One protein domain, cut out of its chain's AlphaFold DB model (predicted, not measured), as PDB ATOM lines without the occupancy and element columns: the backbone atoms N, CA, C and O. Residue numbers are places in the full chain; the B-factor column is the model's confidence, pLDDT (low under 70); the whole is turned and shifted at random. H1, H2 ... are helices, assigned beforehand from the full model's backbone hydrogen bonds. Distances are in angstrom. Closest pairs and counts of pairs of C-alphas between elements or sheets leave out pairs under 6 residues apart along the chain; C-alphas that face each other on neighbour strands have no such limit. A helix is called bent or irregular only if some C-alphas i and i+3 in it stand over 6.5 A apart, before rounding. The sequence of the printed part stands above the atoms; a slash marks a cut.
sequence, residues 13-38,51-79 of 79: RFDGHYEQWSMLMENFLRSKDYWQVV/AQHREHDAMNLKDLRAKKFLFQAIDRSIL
ATOM      1  N   ARG A  13      50.373   7.801 -21.905       79.38
ATOM      2  CA  ARG A  13      49.390   8.029 -22.971       79.38
ATOM      3  C   ARG A  13      49.014   6.703 -23.615       79.38
ATOM      4  O   ARG A  13      49.883   5.874 -23.865       79.38
ATOM      5  N   PHE A  14      47.727   6.512 -23.861       80.88
ATOM      6  CA  PHE A  14      47.218   5.368 -24.595       80.88
ATOM      7  C   PHE A  14      47.526   5.547 -26.084       80.88
ATOM      8  O   PHE A  14      47.118   6.536 -26.689       80.88
ATOM      9  N   ASP A  15      48.255   4.599 -26.663       78.31
ATOM     10  CA  ASP A  15      48.704   4.597 -28.062       78.31
ATOM     11  C   ASP A  15      48.128   3.420 -28.874       78.31
ATOM     12  O   ASP A  15      48.519   3.199 -30.018       78.31
ATOM     13  N   GLY A  16      47.181   2.674 -28.294       79.81
ATOM     14  CA  GLY A  16      46.584   1.472 -28.883       79.81
ATOM     15  C   GLY A  16      47.088   0.158 -28.278       79.81
ATOM     16  O   GLY A  16      46.411  -0.860 -28.416       79.81
ATOM     17  N   HIS A  17      48.208   0.156 -27.545       85.12
ATOM     18  CA  HIS A  17      48.729  -1.044 -26.882       85.12
ATOM     19  C   HIS A  17      48.209  -1.172 -25.446       85.12
ATOM     20  O   HIS A  17      48.849  -0.732 -24.490       85.12
ATOM     21  N   TYR A  18      47.048  -1.814 -25.281       83.44
ATOM     22  CA  TYR A  18      46.381  -1.936 -23.978       83.44
ATOM     23  C   TYR A  18      47.250  -2.589 -22.893       83.44
ATOM     24  O   TYR A  18      47.351  -2.017 -21.818       83.44
ATOM     25  N   GLU A  19      47.909  -3.724 -23.160       85.69
ATOM     26  CA  GLU A  19      48.711  -4.433 -22.139       85.69
ATOM     27  C   GLU A  19      49.891  -3.598 -21.624       85.69
ATOM     28  O   GLU A  19      50.207  -3.580 -20.433       85.69
ATOM     29  N   GLN A  20      50.541  -2.869 -22.531       83.94
ATOM     30  CA  GLN A  20      51.692  -2.042 -22.193       83.94
ATOM     31  C   GLN A  20      51.254  -0.766 -21.470       83.94
ATOM     32  O   GLN A  20      51.867  -0.357 -20.482       83.94
ATOM     33  N   TRP A  21      50.143  -0.175 -21.910       85.56
ATOM     34  CA  TRP A  21      49.524   0.962 -21.248       85.56
ATOM     35  C   TRP A  21      49.006   0.612 -19.848       85.56
ATOM     36  O   TRP A  21      49.265   1.359 -18.903       85.56
ATOM     37  N   SER A  22      48.331  -0.532 -19.685       83.44
ATOM     38  CA  SER A  22      47.777  -0.967 -18.400       83.44
ATOM     39  C   SER A  22      48.881  -1.214 -17.380       83.44
ATOM     40  O   SER A  22      48.747  -0.789 -16.239       83.44
ATOM     41  N   MET A  23      50.006  -1.806 -17.793       87.19
ATOM     42  CA  MET A  23      51.158  -2.022 -16.913       87.19
ATOM     43  C   MET A  23      51.778  -0.701 -16.433       87.19
ATOM     44  O   MET A  23      52.092  -0.550 -15.253       87.19
ATOM     45  N   LEU A  24      51.924   0.285 -17.326       85.00
ATOM     46  CA  LEU A  24      52.441   1.609 -16.963       85.00
ATOM     47  C   LEU A  24      51.470   2.375 -16.060       85.00
ATOM     48  O   LEU A  24      51.894   3.033 -15.109       85.00
ATOM     49  N   MET A  25      50.172   2.284 -16.345       83.06
ATOM     50  CA  MET A  25      49.125   2.941 -15.574       83.06
ATOM     51  C   MET A  25      48.976   2.327 -14.177       83.06
ATOM     52  O   MET A  25      48.868   3.059 -13.193       83.06
ATOM     53  N   GLU A  26      49.050   1.002 -14.064       84.94
ATOM     54  CA  GLU A  26      49.057   0.299 -12.781       84.94
ATOM     55  C   GLU A  26      50.260   0.728 -11.929       84.94
ATOM     56  O   GLU A  26      50.096   1.105 -10.766       84.94
ATOM     57  N   ASN A  27      51.462   0.774 -12.512       84.81
ATOM     58  CA  ASN A  27      52.661   1.238 -11.807       84.81
ATOM     59  C   ASN A  27      52.556   2.713 -11.392       84.81
ATOM     60  O   ASN A  27      52.947   3.086 -10.283       84.81
ATOM     61  N   PHE A  28      51.987   3.560 -12.254       84.19
ATOM     62  CA  PHE A  28      51.737   4.968 -11.953       84.19
ATOM     63  C   PHE A  28      50.794   5.115 -10.750       84.19
ATOM     64  O   PHE A  28      51.115   5.835  -9.803       84.19
ATOM     65  N   LEU A  29      49.664   4.403 -10.737       83.25
ATOM     66  CA  LEU A  29      48.687   4.457  -9.646       83.25
ATOM     67  C   LEU A  29      49.219   3.839  -8.344       83.25
ATOM     68  O   LEU A  29      48.942   4.382  -7.269       83.25
ATOM     69  N   ARG A  30      50.024   2.769  -8.424       81.06
ATOM     70  CA  ARG A  30      50.726   2.187  -7.268       81.06
ATOM     71  C   ARG A  30      51.772   3.139  -6.690       81.06
ATOM     72  O   ARG A  30      51.825   3.301  -5.477       81.06
ATOM     73  N   SER A  31      52.522   3.857  -7.531       80.44
ATOM     74  CA  SER A  31      53.496   4.870  -7.077       80.44
ATOM     75  C   SER A  31      52.858   6.056  -6.338       80.44
ATOM     76  O   SER A  31      53.529   6.767  -5.590       80.44
ATOM     77  N   LYS A  32      51.561   6.290  -6.561       76.44
ATOM     78  CA  LYS A  32      50.790   7.392  -5.976       76.44
ATOM     79  C   LYS A  32      49.906   6.969  -4.802       76.44
ATOM     80  O   LYS A  32      49.185   7.821  -4.286       76.44
ATOM     81  N   ASP A  33      49.952   5.697  -4.396       77.38
ATOM     82  CA  ASP A  33      49.101   5.142  -3.332       77.38
ATOM     83  C   ASP A  33      47.587   5.305  -3.620       77.38
ATOM     84  O   ASP A  33      46.746   5.412  -2.725       77.38
ATOM     85  N   TYR A  34      47.222   5.381  -4.907       77.88
ATOM     86  CA  TYR A  34      45.824   5.463  -5.353       77.88
ATOM     87  C   TYR A  34      45.266   4.092  -5.732       77.88
ATOM     88  O   TYR A  34      44.059   3.889  -5.641       77.88
ATOM     89  N   TRP A  35      46.135   3.150  -6.112       76.00
ATOM     90  CA  TRP A  35      45.732   1.806  -6.532       76.00
ATOM     91  C   TRP A  35      44.968   1.039  -5.451       76.00
ATOM     92  O   TRP A  35      43.999   0.367  -5.771       76.00
ATOM     93  N   GLN A  36      45.332   1.204  -4.175       74.75
ATOM     94  CA  GLN A  36      44.660   0.514  -3.070       74.75
ATOM     95  C   GLN A  36      43.154   0.820  -3.022       74.75
ATOM     96  O   GLN A  36      42.363  -0.066  -2.747       74.75
ATOM     97  N   VAL A  37      42.743   2.048  -3.359       74.44
ATOM     98  CA  VAL A  37      41.319   2.430  -3.393       74.44
ATOM     99  C   VAL A  37      40.608   1.904  -4.643       74.44
ATOM    100  O   VAL A  37      39.405   1.666  -4.618       74.44
ATOM    101  N   VAL A  38      41.343   1.715  -5.741       70.00
ATOM    102  CA  VAL A  38      40.808   1.125  -6.978       70.00
ATOM    103  C   VAL A  38      40.626  -0.390  -6.830       70.00
ATOM    104  O   VAL A  38      39.663  -0.933  -7.359       70.00
ATOM    105  N   ALA A  51      33.738  10.581  11.882       70.00
ATOM    106  CA  ALA A  51      35.132  10.252  11.561       70.00
ATOM    107  C   ALA A  51      35.268   9.301  10.352       70.00
ATOM    108  O   ALA A  51      36.134   9.507   9.509       70.00
ATOM    109  N   GLN A  52      34.372   8.320  10.234       68.19
ATOM    110  CA  GLN A  52      34.313   7.364   9.126       68.19
ATOM    111  C   GLN A  52      33.907   8.054   7.817       68.19
ATOM    112  O   GLN A  52      34.417   7.720   6.753       68.19
ATOM    113  N   HIS A  53      33.056   9.084   7.901       68.88
ATOM    114  CA  HIS A  53      32.667   9.886   6.737       68.88
ATOM    115  C   HIS A  53      33.867  10.616   6.117       68.88
ATOM    116  O   HIS A  53      34.053  10.573   4.908       68.88
ATOM    117  N   ARG A  54      34.757  11.197   6.939       74.88
ATOM    118  CA  ARG A  54      35.981  11.848   6.432       74.88
ATOM    119  C   ARG A  54      36.938  10.868   5.764       74.88
ATOM    120  O   ARG A  54      37.601  11.231   4.796       74.88
ATOM    121  N   GLU A  55      37.045   9.655   6.297       76.81
ATOM    122  CA  GLU A  55      37.896   8.619   5.710       76.81
ATOM    123  C   GLU A  55      37.319   8.131   4.373       76.81
ATOM    124  O   GLU A  55      38.051   7.995   3.393       76.81
ATOM    125  N   HIS A  56      35.991   8.012   4.288       76.31
ATOM    126  CA  HIS A  56      35.267   7.760   3.044       76.31
ATOM    127  C   HIS A  56      35.456   8.881   2.009       76.31
ATOM    128  O   HIS A  56      35.740   8.596   0.848       76.31
ATOM    129  N   ASP A  57      35.377  10.153   2.410       80.31
ATOM    130  CA  ASP A  57      35.658  11.295   1.530       80.31
ATOM    131  C   ASP A  57      37.109  11.284   1.021       80.31
ATOM    132  O   ASP A  57      37.372  11.575  -0.150       80.31
ATOM    133  N   ALA A  58      38.068  10.910   1.874       82.19
ATOM    134  CA  ALA A  58      39.473  10.786   1.495       82.19
ATOM    135  C   ALA A  58      39.696   9.655   0.477       82.19
ATOM    136  O   ALA A  58      40.431   9.846  -0.499       82.19
ATOM    137  N   MET A  59      39.038   8.507   0.664       81.19
ATOM    138  CA  MET A  59      39.034   7.412  -0.309       81.19
ATOM    139  C   MET A  59      38.384   7.847  -1.627       81.19
ATOM    140  O   MET A  59      39.000   7.711  -2.681       81.19
ATOM    141  N   ASN A  60      37.211   8.482  -1.588       82.94
ATOM    142  CA  ASN A  60      36.551   9.018  -2.783       82.94
ATOM    143  C   ASN A  60      37.435  10.009  -3.550       82.94
ATOM    144  O   ASN A  60      37.494   9.989  -4.779       82.94
ATOM    145  N   LEU A  61      38.174  10.865  -2.843       84.19
ATOM    146  CA  LEU A  61      39.100  11.796  -3.477       84.19
ATOM    147  C   LEU A  61      40.261  11.070  -4.176       84.19
ATOM    148  O   LEU A  61      40.686  11.500  -5.254       84.19
ATOM    149  N   LYS A  62      40.786   9.990  -3.582       84.62
ATOM    150  CA  LYS A  62      41.811   9.138  -4.206       84.62
ATOM    151  C   LYS A  62      41.260   8.434  -5.455       84.62
ATOM    152  O   LYS A  62      41.914   8.493  -6.496       84.62
ATOM    153  N   ASP A  63      40.056   7.865  -5.383       83.69
ATOM    154  CA  ASP A  63      39.368   7.244  -6.527       83.69
ATOM    155  C   ASP A  63      39.150   8.248  -7.673       83.69
ATOM    156  O   ASP A  63      39.534   8.002  -8.819       83.69
ATOM    157  N   LEU A  64      38.636   9.443  -7.363       85.56
ATOM    158  CA  LEU A  64      38.393  10.481  -8.364       85.56
ATOM    159  C   LEU A  64      39.693  10.951  -9.035       85.56
ATOM    160  O   LEU A  64      39.715  11.227 -10.238       85.56
ATOM    161  N   ARG A  65      40.798  11.016  -8.282       83.88
ATOM    162  CA  ARG A  65      42.124  11.297  -8.847       83.88
ATOM    163  C   ARG A  65      42.585  10.179  -9.773       83.88
ATOM    164  O   ARG A  65      43.026  10.494 -10.877       83.88
ATOM    165  N   ALA A  66      42.461   8.915  -9.366       84.31
ATOM    166  CA  ALA A  66      42.816   7.770 -10.204       84.31
ATOM    167  C   ALA A  66      42.048   7.797 -11.534       84.31
ATOM    168  O   ALA A  66      42.662   7.769 -12.602       84.31
ATOM    169  N   LYS A  67      40.726   7.991 -11.477       83.81
ATOM    170  CA  LYS A  67      39.870   8.161 -12.661       83.81
ATOM    171  C   LYS A  67      40.328   9.319 -13.538       83.81
ATOM    172  O   LYS A  67      40.465   9.151 -14.745       83.81
ATOM    173  N   LYS A  68      40.630  10.483 -12.956       84.69
ATOM    174  CA  LYS A  68      41.138  11.637 -13.715       84.69
ATOM    175  C   LYS A  68      42.430  11.310 -14.472       84.69
ATOM    176  O   LYS A  68      42.569  11.735 -15.615       84.69
ATOM    177  N   PHE A  69      43.351  10.561 -13.868       81.75
ATOM    178  CA  PHE A  69      44.581  10.140 -14.543       81.75
ATOM    179  C   PHE A  69      44.313   9.143 -15.672       81.75
ATOM    180  O   PHE A  69      44.883   9.308 -16.747       81.75
ATOM    181  N   LEU A  70      43.408   8.181 -15.469       81.75
ATOM    182  CA  LEU A  70      42.960   7.261 -16.520       81.75
ATOM    183  C   LEU A  70      42.359   8.021 -17.711       81.75
ATOM    184  O   LEU A  70      42.742   7.782 -18.853       81.75
ATOM    185  N   PHE A  71      41.490   8.999 -17.450       80.44
ATOM    186  CA  PHE A  71      40.921   9.853 -18.495       80.44
ATOM    187  C   PHE A  71      41.956  10.750 -19.175       80.44
ATOM    188  O   PHE A  71      41.833  11.023 -20.359       80.44
ATOM    189  N   GLN A  72      42.968  11.229 -18.450       80.75
ATOM    190  CA  GLN A  72      44.032  12.047 -19.034       80.75
ATOM    191  C   GLN A  72      44.995  11.218 -19.897       80.75
ATOM    192  O   GLN A  72      45.592  11.739 -20.834       80.75
ATOM    193  N   ALA A  73      45.158   9.943 -19.564       78.19
ATOM    194  CA  ALA A  73      45.967   8.994 -20.307       78.19
ATOM    195  C   ALA A  73      45.326   8.566 -21.629       78.19
ATOM    196  O   ALA A  73      46.029   8.354 -22.616       78.19
ATOM    197  N   ILE A  74      44.001   8.462 -21.662       79.38
ATOM    198  CA  ILE A  74      43.236   8.246 -22.888       79.38
ATOM    199  C   ILE A  74      43.058   9.623 -23.528       79.38
ATOM    200  O   ILE A  74      42.080  10.323 -23.279       79.38
ATOM    201  N   ASP A  75      44.083  10.062 -24.256       64.44
ATOM    202  CA  ASP A  75      44.143  11.382 -24.879       64.44
ATOM    203  C   ASP A  75      42.817  11.714 -25.595       64.44
ATOM    204  O   ASP A  75      42.273  10.904 -26.347       64.44
ATOM    205  N   ARG A  76      42.267  12.911 -25.354       55.12
ATOM    206  CA  ARG A  76      40.981  13.361 -25.923       55.12
ATOM    207  C   ARG A  76      41.044  13.573 -27.443       55.12
ATOM    208  O   ARG A  76      40.035  13.941 -28.034       55.12
ATOM    209  N   SER A  77      42.210  13.356 -28.059       48.53
ATOM    210  CA  SER A  77      42.449  13.430 -29.502       48.53
ATOM    211  C   SER A  77      41.847  12.269 -30.312       48.53
ATOM    212  O   SER A  77      42.067  12.210 -31.519       48.53
ATOM    213  N   ILE A  78      41.087  11.358 -29.692       51.75
ATOM    214  CA  ILE A  78      40.262  10.364 -30.402       51.75
ATOM    215  C   ILE A  78      38.849  10.930 -30.679       51.75
ATOM    216  O   ILE A  78      37.847  10.263 -30.414       51.75
ATOM    217  N   LEU A  79      38.758  12.179 -31.153       44.50
ATOM    218  CA  LEU A  79      37.534  12.757 -31.724       44.50
ATOM    219  C   LEU A  79      37.793  13.213 -33.160       44.50
ATOM    220  O   LEU A  79      38.797  13.934 -33.359       44.50
TER     221      LEU A  79
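Overview. This is residues 13 to 38 and 51 to 79 of the 79 residues of an uncharacterized protein of Lupinus albus (UniProt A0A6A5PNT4). One long helix, H3, makes the long axis, and a shorter helix, H1, runs back beside part of it at a slant, with the one-turn helix H2 set between the end of H1 and the middle of H3. The pairing is loose, and residues 51 to 57 of H3 stick out beyond the other two helices. The printed part has 55 residues with three named helices, in the order H1, H2, H3, and no named strand; the class is all helix. It is loose, with a radius of gyration of the C-alphas of 13.2 A, and flat in outline, spanning 43 by 24 by 12 A.

Along the chain. Start with H3, residues 51 to 73: find C-alpha 51 at (35.132, 10.252, 11.561), and from there the helix runs 33.7 A to C-alpha 73 at (45.967, 8.994, -20.307). Next look for H1, residues 18 to 31, which begins with C-alpha 18 at (46.381, -1.936, -23.978) and measures 19.6 A from first to last C-alpha. A tight link of 3 residues takes you on to H2, residues 35 to 38, 5.0 A from first to last C-alpha. None of these helices is bent.

Arrangement. Look first at residues 59 to 66 of H3, the part with which it touches H2; the closest C-alphas of the two are those of Val 37 and Asp 63, 6.1 A apart. H1 and H3 are close but not clearly touching, and their closest C-alphas, those of Leu 29 and Ala 66, are 6.8 A apart. These two helices run opposite ways at a steep tilt of 37 degrees, only just past shallow. H1 and H2 touch only at the corner by their link, and only just, with 3 pairs of C-alphas within 8 A; H1 does so with residues 26 to 30 alone, and the closest C-alphas are those of Leu 29 and Trp 35, 5.0 A apart. Along the backbones of H1 and H3, every O i to N i+4 pair is within hydrogen-bond range; H2 is too short for such a pair, and its one O i to N i+3 pair is within range.

Size, cuts and confidence. The two C-alphas farthest apart are those of Ala 51 and Leu 79, at 43.4 A. Residues 39 to 50 are not printed, and across this cut, which lies in the link from H2 to H3, C-alphas 38 and 51 are 21.4 A apart. Residues 51 to 57 of H3 stand free. The printed part ends at Leu 79, the chain's last residue. The mean pLDDT of the printed part is 78.0, and the model's confidence is under 70 at residues 52 to 53 and 75 to 79.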